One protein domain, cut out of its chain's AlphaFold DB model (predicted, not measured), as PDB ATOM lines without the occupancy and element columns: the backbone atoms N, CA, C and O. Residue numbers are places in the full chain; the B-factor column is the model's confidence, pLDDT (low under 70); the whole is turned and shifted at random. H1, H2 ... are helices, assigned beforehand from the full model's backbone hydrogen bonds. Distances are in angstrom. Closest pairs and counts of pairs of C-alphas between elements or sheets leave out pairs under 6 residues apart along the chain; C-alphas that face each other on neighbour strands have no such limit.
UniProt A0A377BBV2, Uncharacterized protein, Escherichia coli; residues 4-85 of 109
ATOM      1  N   GLN A   4     -66.970  35.914  28.616       76.62
ATOM      2  CA  GLN A   4     -66.101  36.947  28.040       76.62
ATOM      3  C   GLN A   4     -65.252  37.669  29.099       76.62
ATOM      4  O   GLN A   4     -64.048  37.833  28.913       76.62
ATOM      5  N   GLU A   5     -65.840  38.052  30.238       77.81
ATOM      6  CA  GLU A   5     -65.102  38.668  31.353       77.81
ATOM      7  C   GLU A   5     -64.051  37.712  31.931       77.81
ATOM      8  O   GLU A   5     -62.960  38.132  32.310       77.81
ATOM      9  N   ARG A   6     -64.357  36.410  31.984       72.94
ATOM     10  CA  ARG A   6     -63.413  35.380  32.444       72.94
ATOM     11  C   ARG A   6     -62.238  35.227  31.490       72.94
ATOM     12  O   ARG A   6     -61.097  35.205  31.950       72.94
ATOM     13  N   GLY A   7     -62.518  35.181  30.187       75.56
ATOM     14  CA  GLY A   7     -61.497  35.161  29.145       75.56
ATOM     15  C   GLY A   7     -60.592  36.392  29.209       75.56
ATOM     16  O   GLY A   7     -59.374  36.251  29.184       75.56
ATOM     17  N   LEU A   8     -61.166  37.584  29.391       82.56
ATOM     18  CA  LEU A   8     -60.402  38.826  29.493       82.56
ATOM     19  C   LEU A   8     -59.490  38.852  30.728       82.56
ATOM     20  O   LEU A   8     -58.317  39.197  30.611       82.56
ATOM     21  N   ILE A   9     -59.989  38.441  31.898       80.00
ATOM     22  CA  ILE A   9     -59.170  38.378  33.121       80.00
ATOM     23  C   ILE A   9     -58.035  37.365  32.973       80.00
ATOM     24  O   ILE A   9     -56.915  37.646  33.399       80.00
ATOM     25  N   PHE A  10     -58.294  36.213  32.352       79.19
ATOM     26  CA  PHE A  10     -57.246  35.240  32.052       79.19
ATOM     27  C   PHE A  10     -56.166  35.846  31.152       79.19
ATOM     28  O   PHE A  10     -54.980  35.765  31.466       79.19
ATOM     29  N   LEU A  11     -56.578  36.518  30.079       81.75
ATOM     30  CA  LEU A  11     -55.674  37.113  29.100       81.75
ATOM     31  C   LEU A  11     -54.835  38.244  29.720       81.75
ATOM     32  O   LEU A  11     -53.620  38.286  29.532       81.75
ATOM     33  N   CYS A  12     -55.448  39.100  30.542       82.19
ATOM     34  CA  CYS A  12     -54.746  40.138  31.298       82.19
ATOM     35  C   CYS A  12     -53.789  39.559  32.349       82.19
ATOM     36  O   CYS A  12     -52.679  40.065  32.499       82.19
ATOM     37  N   SER A  13     -54.186  38.498  33.059       80.81
ATOM     38  CA  SER A  13     -53.330  37.835  34.053       80.81
ATOM     39  C   SER A  13     -52.132  37.141  33.409       80.81
ATOM     40  O   SER A  13     -51.075  37.068  34.029       80.81
ATOM     41  N   LEU A  14     -52.285  36.627  32.186       83.00
ATOM     42  CA  LEU A  14     -51.228  35.913  31.477       83.00
ATOM     43  C   LEU A  14     -50.254  36.869  30.777       83.00
ATOM     44  O   LEU A  14     -49.044  36.692  30.882       83.00
ATOM     45  N   LEU A  15     -50.770  37.881  30.071       83.12
ATOM     46  CA  LEU A  15     -49.953  38.768  29.239       83.12
ATOM     47  C   LEU A  15     -49.471  40.023  29.968       83.12
ATOM     48  O   LEU A  15     -48.407  40.535  29.638       83.12
ATOM     49  N   GLY A  16     -50.210  40.516  30.964       84.81
ATOM     50  CA  GLY A  16     -49.858  41.730  31.709       84.81
ATOM     51  C   GLY A  16     -48.507  41.676  32.440       84.81
ATOM     52  O   GLY A  16     -47.765  42.659  32.390       84.81
ATOM     53  N   PRO A  17     -48.127  40.556  33.085       88.00
ATOM     54  CA  PRO A  17     -46.848  40.453  33.790       88.00
ATOM     55  C   PRO A  17     -45.629  40.445  32.864       88.00
ATOM     56  O   PRO A  17     -44.540  40.812  33.297       88.00
ATOM     57  N   ILE A  18     -45.791  40.052  31.599       86.38
ATOM     58  CA  ILE A  18     -44.690  39.896  30.640       86.38
ATOM     59  C   ILE A  18     -43.936  41.219  30.401       86.38
ATOM     60  O   ILE A  18     -42.733  41.256  30.672       86.38
ATOM     61  N   PRO A  19     -44.577  42.325  29.958       87.75
ATOM     62  CA  PRO A  19     -43.880  43.596  29.766       87.75
ATOM     63  C   PRO A  19     -43.339  44.167  31.083       87.75
ATOM     64  O   PRO A  19     -42.304  44.828  31.081       87.75
ATOM     65  N   PHE A  20     -44.000  43.891  32.210       88.06
ATOM     66  CA  PHE A  20     -43.576  44.374  33.521       88.06
ATOM     67  C   PHE A  20     -42.269  43.719  33.983       88.06
ATOM     68  O   PHE A  20     -41.314  44.411  34.332       88.06
ATOM     69  N   VAL A  21     -42.203  42.388  33.932       89.44
ATOM     70  CA  VAL A  21     -41.007  41.624  34.304       89.44
ATOM     71  C   VAL A  21     -39.868  41.916  33.332       89.44
ATOM     72  O   VAL A  21     -38.740  42.133  33.768       89.44
ATOM     73  N   TRP A  22     -40.161  42.025  32.031       90.38
ATOM     74  CA  TRP A  22     -39.177  42.444  31.034       90.38
ATOM     75  C   TRP A  22     -38.583  43.820  31.360       90.38
ATOM     76  O   TRP A  22     -37.364  43.968  31.376       90.38
ATOM     77  N   PHE A  23     -39.419  44.809  31.691       88.19
ATOM     78  CA  PHE A  23     -38.963  46.167  31.995       88.19
ATOM     79  C   PHE A  23     -38.135  46.235  33.283       88.19
ATOM     80  O   PHE A  23     -37.116  46.924  33.327       88.19
ATOM     81  N   ILE A  24     -38.534  45.495  34.321       88.44
ATOM     82  CA  ILE A  24     -37.768  45.386  35.569       88.44
ATOM     83  C   ILE A  24     -36.389  44.793  35.296       88.44
ATOM     84  O   ILE A  24     -35.385  45.386  35.686       88.44
ATOM     85  N   THR A  25     -36.326  43.664  34.590       87.44
ATOM     86  CA  THR A  25     -35.050  43.027  34.250       87.44
ATOM     87  C   THR A  25     -34.195  43.950  33.391       87.44
ATOM     88  O   THR A  25     -33.019  44.140  33.677       87.44
ATOM     89  N   ALA A  26     -34.789  44.612  32.398       86.31
ATOM     90  CA  ALA A  26     -34.082  45.568  31.561       86.31
ATOM     91  C   ALA A  26     -33.475  46.718  32.389       86.31
ATOM     92  O   ALA A  26     -32.320  47.095  32.189       86.31
ATOM     93  N   LYS A  27     -34.223  47.231  33.372       86.06
ATOM     94  CA  LYS A  27     -33.762  48.282  34.282       86.06
ATOM     95  C   LYS A  27     -32.621  47.813  35.187       86.06
ATOM     96  O   LYS A  27     -31.636  48.534  35.311       86.06
ATOM     97  N   PHE A  28     -32.737  46.633  35.798       86.12
ATOM     98  CA  PHE A  28     -31.714  46.101  36.706       86.12
ATOM     99  C   PHE A  28     -30.439  45.667  35.981       86.12
ATOM    100  O   PHE A  28     -29.348  45.887  36.495       86.12
ATOM    101  N   THR A  29     -30.560  45.056  34.803       86.25
ATOM    102  CA  THR A  29     -29.412  44.496  34.082       86.25
ATOM    103  C   THR A  29     -28.691  45.532  33.221       86.25
ATOM    104  O   THR A  29     -27.472  45.464  33.106       86.25
ATOM    105  N   TYR A  30     -29.413  46.493  32.631       82.62
ATOM    106  CA  TYR A  30     -28.842  47.455  31.675       82.62
ATOM    107  C   TYR A  30     -28.884  48.915  32.150       82.62
ATOM    108  O   TYR A  30     -28.463  49.798  31.408       82.62
ATOM    109  N   GLY A  31     -29.375  49.189  33.364       81.56
ATOM    110  CA  GLY A  31     -29.299  50.524  33.968       81.56
ATOM    111  C   GLY A  31     -30.124  51.587  33.237       81.56
ATOM    112  O   GLY A  31     -29.625  52.673  32.947       81.56
ATOM    113  N   ILE A  32     -31.385  51.283  32.913       80.94
ATOM    114  CA  ILE A  32     -32.285  52.244  32.256       80.94
ATOM    115  C   ILE A  32     -32.538  53.440  33.190       80.94
ATOM    116  O   ILE A  32     -33.211  53.302  34.216       80.94
ATOM    117  N   ASN A  33     -32.060  54.618  32.783       80.44
ATOM    118  CA  ASN A  33     -32.334  55.912  33.410       80.44
ATOM    119  C   ASN A  33     -33.302  56.729  32.544       80.44
ATOM    120  O   ASN A  33     -33.475  56.446  31.359       80.44
ATOM    121  N   SER A  34     -33.937  57.757  33.115       75.94
ATOM    122  CA  SER A  34     -34.895  58.617  32.392       75.94
ATOM    123  C   SER A  34     -34.286  59.269  31.149       75.94
ATOM    124  O   SER A  34     -34.954  59.390  30.127       75.94
ATOM    125  N   GLU A  35     -33.006  59.628  31.218       78.06
ATOM    126  CA  GLU A  35     -32.265  60.234  30.111       78.06
ATOM    127  C   GLU A  35     -31.897  59.221  29.030       78.06
ATOM    128  O   GLU A  35     -31.856  59.566  27.854       78.06
ATOM    129  N   THR A  36     -31.666  57.959  29.399       77.19
ATOM    130  CA  THR A  36     -31.182  56.927  28.475       77.19
ATOM    131  C   THR A  36     -32.293  56.061  27.893       77.19
ATOM    132  O   THR A  36     -32.125  55.441  26.844       77.19
ATOM    133  N   ALA A  37     -33.473  56.070  28.517       80.19
ATOM    134  CA  ALA A  37     -34.609  55.243  28.133       80.19
ATOM    135  C   ALA A  37     -35.018  55.412  26.662       80.19
ATOM    136  O   ALA A  37     -35.365  54.427  26.013       80.19
ATOM    137  N   HIS A  38     -34.937  56.628  26.115       80.25
ATOM    138  CA  HIS A  38     -35.404  56.918  24.759       80.25
ATOM    139  C   HIS A  38     -34.629  56.167  23.664       80.25
ATOM    140  O   HIS A  38     -35.220  55.807  22.648       80.25
ATOM    141  N   TYR A  39     -33.339  55.882  23.873       80.88
ATOM    142  CA  TYR A  39     -32.525  55.112  22.927       80.88
ATOM    143  C   TYR A  39     -32.287  53.669  23.386       80.88
ATOM    144  O   TYR A  39     -32.228  52.761  22.556       80.88
ATOM    145  N   LEU A  40     -32.193  53.428  24.698       82.56
ATOM    146  CA  LEU A  40     -31.876  52.103  25.229       82.56
ATOM    147  C   LEU A  40     -33.067  51.145  25.121       82.56
ATOM    148  O   LEU A  40     -32.894  49.989  24.749       82.56
ATOM    149  N   VAL A  41     -34.289  51.616  25.394       83.56
ATOM    150  CA  VAL A  41     -35.504  50.785  25.326       83.56
ATOM    151  C   VAL A  41     -35.739  50.205  23.926       83.56
ATOM    152  O   VAL A  41     -35.887  48.986  23.834       83.56
ATOM    153  N   PRO A  42     -35.738  50.988  22.824       86.56
ATOM    154  CA  PRO A  42     -35.934  50.421  21.488       86.56
ATOM    155  C   PRO A  42     -34.792  49.483  21.072       86.56
ATOM    156  O   PRO A  42     -35.038  48.484  20.393       86.56
ATOM    157  N   TYR A  43     -33.555  49.757  21.502       85.81
ATOM    158  CA  TYR A  43     -32.417  48.870  21.261       85.81
ATOM    159  C   TYR A  43     -32.573  47.520  21.980       85.81
ATOM    160  O   TYR A  43     -32.381  46.465  21.371       85.81
ATOM    161  N   LEU A  44     -32.966  47.542  23.255       86.00
ATOM    162  CA  LEU A  44     -33.213  46.339  24.050       86.00
ATOM    163  C   LEU A  44     -34.419  45.561  23.520       86.00
ATOM    164  O   LEU A  44     -34.370  44.334  23.488       86.00
ATOM    165  N   LEU A  45     -35.466  46.239  23.035       85.19
ATOM    166  CA  LEU A  45     -36.607  45.588  22.383       85.19
ATOM    167  C   LEU A  45     -36.164  44.803  21.141       85.19
ATOM    168  O   LEU A  45     -36.487  43.625  21.009       85.19
ATOM    169  N   LYS A  46     -35.369  45.426  20.259       87.81
ATOM    170  CA  LYS A  46     -34.847  44.766  19.049       87.81
ATOM    171  C   LYS A  46     -33.961  43.563  19.373       87.81
ATOM    172  O   LYS A  46     -34.004  42.570  18.656       87.81
ATOM    173  N   ASN A  47     -33.190  43.638  20.456       86.88
ATOM    174  CA  ASN A  47     -32.251  42.590  20.863       86.88
ATOM    175  C   ASN A  47     -32.794  41.651  21.951       86.88
ATOM    176  O   ASN A  47     -32.043  40.847  22.499       86.88
ATOM    177  N   THR A  48     -34.088  41.715  22.266       84.31
ATOM    178  CA  THR A  48     -34.687  40.977  23.390       84.31
ATOM    179  C   THR A  48     -34.462  39.468  23.309       84.31
ATOM    180  O   THR A  48     -34.130  38.854  24.317       84.31
ATOM    181  N   PHE A  49     -34.567  38.871  22.119       85.69
ATOM    182  CA  PHE A  49     -34.333  37.433  21.930       85.69
ATOM    183  C   PHE A  49     -32.852  37.047  21.863       85.69
ATOM    184  O   PHE A  49     -32.520  35.879  22.031       85.69
ATOM    185  N   ASN A  50     -31.962  38.016  21.648       86.50
ATOM    186  CA  ASN A  50     -30.521  37.780  21.589       86.50
ATOM    187  C   ASN A  50     -29.871  37.877  22.983       86.50
ATOM    188  O   ASN A  50     -28.830  37.288  23.256       86.50
ATOM    189  N   LEU A  51     -30.506  38.620  23.890       85.25
ATOM    190  CA  LEU A  51     -30.018  38.877  25.237       85.25
ATOM    191  C   LEU A  51     -30.650  37.901  26.234       85.25
ATOM    192  O   LEU A  51     -31.845  37.983  26.525       85.25
ATOM    193  N   TRP A  52     -29.826  37.021  26.814       85.00
ATOM    194  CA  TRP A  52     -30.269  36.003  27.778       85.00
ATOM    195  C   TRP A  52     -31.115  36.510  28.956       85.00
ATOM    196  O   TRP A  52     -32.105  35.853  29.274       85.00
ATOM    197  N   PRO A  53     -30.849  37.692  29.550       87.69
ATOM    198  CA  PRO A  53     -31.665  38.190  30.651       87.69
ATOM    199  C   PRO A  53     -33.071  38.588  30.188       87.69
ATOM    200  O   PRO A  53     -34.035  38.438  30.932       87.69
ATOM    201  N   LEU A  54     -33.210  39.087  28.955       87.06
ATOM    202  CA  LEU A  54     -34.469  39.635  28.451       87.06
ATOM    203  C   LEU A  54     -35.425  38.540  27.979       87.06
ATOM    204  O   LEU A  54     -36.604  38.582  28.329       87.06
ATOM    205  N   TRP A  55     -34.947  37.538  27.236       87.69
ATOM    206  CA  TRP A  55     -35.818  36.422  26.856       87.69
ATOM    207  C   TRP A  55     -36.139  35.511  28.047       87.69
ATOM    208  O   TRP A  55     -37.268  35.029  28.151       87.69
ATOM    209  N   ALA A  56     -35.220  35.347  29.007       88.19
ATOM    210  CA  ALA A  56     -35.522  34.654  30.260       88.19
ATOM    211  C   ALA A  56     -36.590  35.399  31.080       88.19
ATOM    212  O   ALA A  56     -37.476  34.768  31.657       88.19
ATOM    213  N   ALA A  57     -36.568  36.738  31.080       88.19
ATOM    214  CA  ALA A  57     -37.594  37.556  31.728       88.19
ATOM    215  C   ALA A  57     -38.991  37.359  31.117       88.19
ATOM    216  O   ALA A  57     -39.978  37.376  31.851       88.19
ATOM    217  N   ILE A  58     -39.091  37.115  29.804       87.31
ATOM    218  CA  ILE A  58     -40.369  36.786  29.150       87.31
ATOM    219  C   ILE A  58     -40.925  35.469  29.702       87.31
ATOM    220  O   ILE A  58     -42.090  35.413  30.095       87.31
ATOM    221  N   ILE A  59     -40.089  34.429  29.789       88.12
ATOM    222  CA  ILE A  59     -40.489  33.123  30.335       88.12
ATOM    223  C   ILE A  59     -40.909  33.267  31.802       88.12
ATOM    224  O   ILE A  59     -41.975  32.789  32.193       88.12
ATOM    225  N   ALA A  60     -40.119  33.983  32.606       87.94
ATOM    226  CA  ALA A  60     -40.444  34.256  34.003       87.94
ATOM    227  C   ALA A  60     -41.777  35.014  34.151       87.94
ATOM    228  O   ALA A  60     -42.581  34.680  35.021       87.94
ATOM    229  N   GLY A  61     -42.052  35.981  33.270       86.50
ATOM    230  CA  GLY A  61     -43.320  36.708  33.231       86.50
ATOM    231  C   GLY A  61     -44.525  35.797  32.995       86.50
ATOM    232  O   GLY A  61     -45.531  35.923  33.694       86.50
ATOM    233  N   VAL A  62     -44.409  34.826  32.085       87.12
ATOM    234  CA  VAL A  62     -45.469  33.834  31.827       87.12
ATOM    235  C   VAL A  62     -45.709  32.947  33.052       87.12
ATOM    236  O   VAL A  62     -46.861  32.710  33.421       87.12
ATOM    237  N   VAL A  63     -44.644  32.496  33.724       88.88
ATOM    238  CA  VAL A  63     -44.753  31.680  34.947       88.88
ATOM    239  C   VAL A  63     -45.450  32.457  36.067       88.88
ATOM    240  O   VAL A  63     -46.379  31.940  36.685       88.88
ATOM    241  N   ILE A  64     -45.072  33.720  36.290       88.12
ATOM    242  CA  ILE A  64     -45.714  34.590  37.287       88.12
ATOM    243  C   ILE A  64     -47.198  34.798  36.954       88.12
ATOM    244  O   ILE A  64     -48.046  34.708  37.846       88.12
ATOM    245  N   GLY A  65     -47.530  35.022  35.679       85.25
ATOM    246  CA  GLY A  65     -48.915  35.164  35.224       85.25
ATOM    247  C   GLY A  65     -49.763  33.913  35.455       85.25
ATOM    248  O   GLY A  65     -50.891  34.014  35.940       85.25
ATOM    249  N   LEU A  66     -49.200  32.728  35.199       86.00
ATOM    250  CA  LEU A  66     -49.826  31.437  35.500       86.00
ATOM    251  C   LEU A  66     -50.055  31.247  37.002       86.00
ATOM    252  O   LEU A  66     -51.160  30.886  37.410       86.00
ATOM    253  N   CYS A  67     -49.053  31.530  37.836       85.38
ATOM    254  CA  CYS A  67     -49.190  31.461  39.292       85.38
ATOM    255  C   CYS A  67     -50.278  32.416  39.806       85.38
ATOM    256  O   CYS A  67     -51.117  32.015  40.617       85.38
ATOM    257  N   GLY A  68     -50.311  33.653  39.299       80.81
ATOM    258  CA  GLY A  68     -51.348  34.635  39.620       80.81
ATOM    259  C   GLY A  68     -52.746  34.159  39.219       80.81
ATOM    260  O   GLY A  68     -53.688  34.267  40.007       80.81
ATOM    261  N   PHE A  69     -52.874  33.545  38.042       81.50
ATOM    262  CA  PHE A  69     -54.145  33.010  37.563       81.50
ATOM    263  C   PHE A  69     -54.635  31.810  38.384       81.50
ATOM    264  O   PHE A  69     -55.812  31.740  38.745       81.50
ATOM    265  N   ILE A  70     -53.742  30.888  38.748       81.56
ATOM    266  CA  ILE A  70     -54.070  29.759  39.631       81.56
ATOM    267  C   ILE A  70     -54.532  30.279  40.999       81.56
ATOM    268  O   ILE A  70     -55.569  29.843  41.507       81.56
ATOM    269  N   GLY A  71     -53.817  31.258  41.564       78.81
ATOM    270  CA  GLY A  71     -54.215  31.932  42.799       78.81
ATOM    271  C   GLY A  71     -55.595  32.585  42.689       78.81
ATOM    272  O   GLY A  71     -56.426  32.433  43.588       78.81
ATOM    273  N   PHE A  72     -55.887  33.233  41.558       76.50
ATOM    274  CA  PHE A  72     -57.196  33.816  41.278       76.50
ATOM    275  C   PHE A  72     -58.307  32.760  41.212       76.50
ATOM    276  O   PHE A  72     -59.359  32.957  41.820       76.50
ATOM    277  N   ILE A  73     -58.086  31.615  40.554       74.50
ATOM    278  CA  ILE A  73     -59.069  30.519  40.522       74.50
ATOM    279  C   ILE A  73     -59.326  29.972  41.927       74.50
ATOM    280  O   ILE A  73     -60.480  29.733  42.287       74.50
ATOM    281  N   ILE A  74     -58.278  29.753  42.727       77.06
ATOM    282  CA  ILE A  74     -58.422  29.255  44.103       77.06
ATOM    283  C   ILE A  74     -59.229  30.254  44.939       77.06
ATOM    284  O   ILE A  74     -60.168  29.867  45.640       77.06
ATOM    285  N   TYR A  75     -58.910  31.543  44.824       70.38
ATOM    286  CA  TYR A  75     -59.646  32.611  45.488       70.38
ATOM    287  C   TYR A  75     -61.116  32.663  45.046       70.38
ATOM    288  O   TYR A  75     -62.009  32.775  45.888       70.38
ATOM    289  N   ASP A  76     -61.385  32.521  43.744       67.75
ATOM    290  CA  ASP A  76     -62.739  32.533  43.192       67.75
ATOM    291  C   ASP A  76     -63.564  31.322  43.650       67.75
ATOM    292  O   ASP A  76     -64.697  31.483  44.108       67.75
ATOM    293  N   LYS A  77     -62.978  30.116  43.638       64.12
ATOM    294  CA  LYS A  77     -63.600  28.895  44.180       64.12
ATOM    295  C   LYS A  77     -63.903  29.007  45.676       64.12
ATOM    296  O   LYS A  77     -64.863  28.406  46.152       64.12
ATOM    297  N   GLY A  78     -63.115  29.783  46.420       60.62
ATOM    298  CA  GLY A  78     -63.323  30.039  47.843       60.62
ATOM    299  C   GLY A  78     -64.510  30.954  48.170       60.62
ATOM    300  O   GLY A  78     -64.860  31.075  49.350       60.62
ATOM    301  N   ARG A  79     -65.139  31.600  47.175       61.66
ATOM    302  CA  ARG A  79     -66.229  32.559  47.403       61.66
ATOM    303  C   ARG A  79     -67.555  31.865  47.724       61.66
ATOM    304  O   ARG A  79     -68.075  31.071  46.950       61.66
ATOM    305  N   VAL A  80     -68.143  32.249  48.861       58.72
ATOM    306  CA  VAL A  80     -69.462  31.776  49.332       58.72
ATOM    307  C   VAL A  80     -70.610  32.336  48.479       58.72
ATOM    308  O   VAL A  80     -71.639  31.687  48.318       58.72
ATOM    309  N   TYR A  81     -70.431  33.528  47.901       59.09
ATOM    310  CA  TYR A  81     -71.396  34.178  47.016       59.09
ATOM    311  C   TYR A  81     -70.774  34.421  45.637       59.09
ATOM    312  O   TYR A  81     -69.742  35.085  45.531       59.09
ATOM    313  N   LYS A  82     -71.410  33.881  44.590       66.94
ATOM    314  CA  LYS A  82     -70.935  33.935  43.191       66.94
ATOM    315  C   LYS A  82     -71.470  35.135  42.388       66.94
ATOM    316  O   LYS A  82     -71.126  35.281  41.218       66.94
ATOM    317  N   GLY A  83     -72.313  35.975  42.990       66.56
ATOM    318  CA  GLY A  83     -72.843  37.189  42.363       66.56
ATOM    319  C   GLY A  83     -71.939  38.424  42.535       66.56
ATOM    320  O   GLY A  83     -70.865  38.333  43.143       66.56
ATOM    321  N   PRO A  84     -72.358  39.591  42.008       68.75
ATOM    322  CA  PRO A  84     -71.634  40.850  42.171       68.75
ATOM    323  C   PRO A  84     -71.498  41.223  43.652       68.75
ATOM    324  O   PRO A  84     -72.386  40.961  44.464       68.75
ATOM    325  N   ARG A  85     -70.362  41.821  44.029       64.56
ATOM    326  CA  ARG A  85     -70.121  42.183  45.431       64.56
ATOM    327  C   ARG A  85     -71.144  43.219  45.890       64.56
ATOM    328  O   ARG A  85     -71.302  44.262  45.269       64.56
TER     329      ARG A  85
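Overview. This is residues 4 to 85 of the 109 residues of an uncharacterized protein of Escherichia coli (UniProt A0A377BBV2). Two shorter helices, H1 then H2, follow end to end, and long H4 folds back past both; H3 turns across near H2's far end, and residues 78 to 85 trail free at the other end. The 82 printed residues, with four named helices in the order H1 H2 H3 H4 and no named strand, are all helix in class and loose, with a radius of gyration of the C-alphas of 16.7 A. They form a rod of 50 by 23 by 21 A.

Along the chain. H1, residues 4 to 15, begins at C-alpha 4 (-66.101, 36.947, 28.040) and is 16.3 A long. H2, residues 17 to 30, is 19.4 A long. H3 is residues 37 to 46. H4, residues 52 to 77, is 37.8 A long and ends at C-alpha 77 (-63.600, 28.895, 44.180).

Arrangement. H1 and H2 meet only through their tight link. H1, with residues 10 to 15 alone, touches residues 62 to 69 of H4, closest at the C-alphas of Leu 14 and Gly 65, 4.5 A. H2 touches H4, with residues 53 to 65 of H4 alone, opposite ways at a steep tilt of 36 degrees, only just past shallow; the closest C-alphas, of Ile 18 and Gly 61, are 4.3 A apart. H3 is close to H2 but not clearly touching, the closest C-alphas, of Ala 26 and Leu 44, being 7.6 A apart. Every O i to N i+4 pair is within hydrogen-bond range in H1, H2 and H4, and 5 of 6 in H3.

Size, cuts and confidence. The printed part has no cut and no long link. Residues 74 to 85 stand free, of which 74 to 77 belong to H4. Residues 76 to 85 are under 70 in pLDDT.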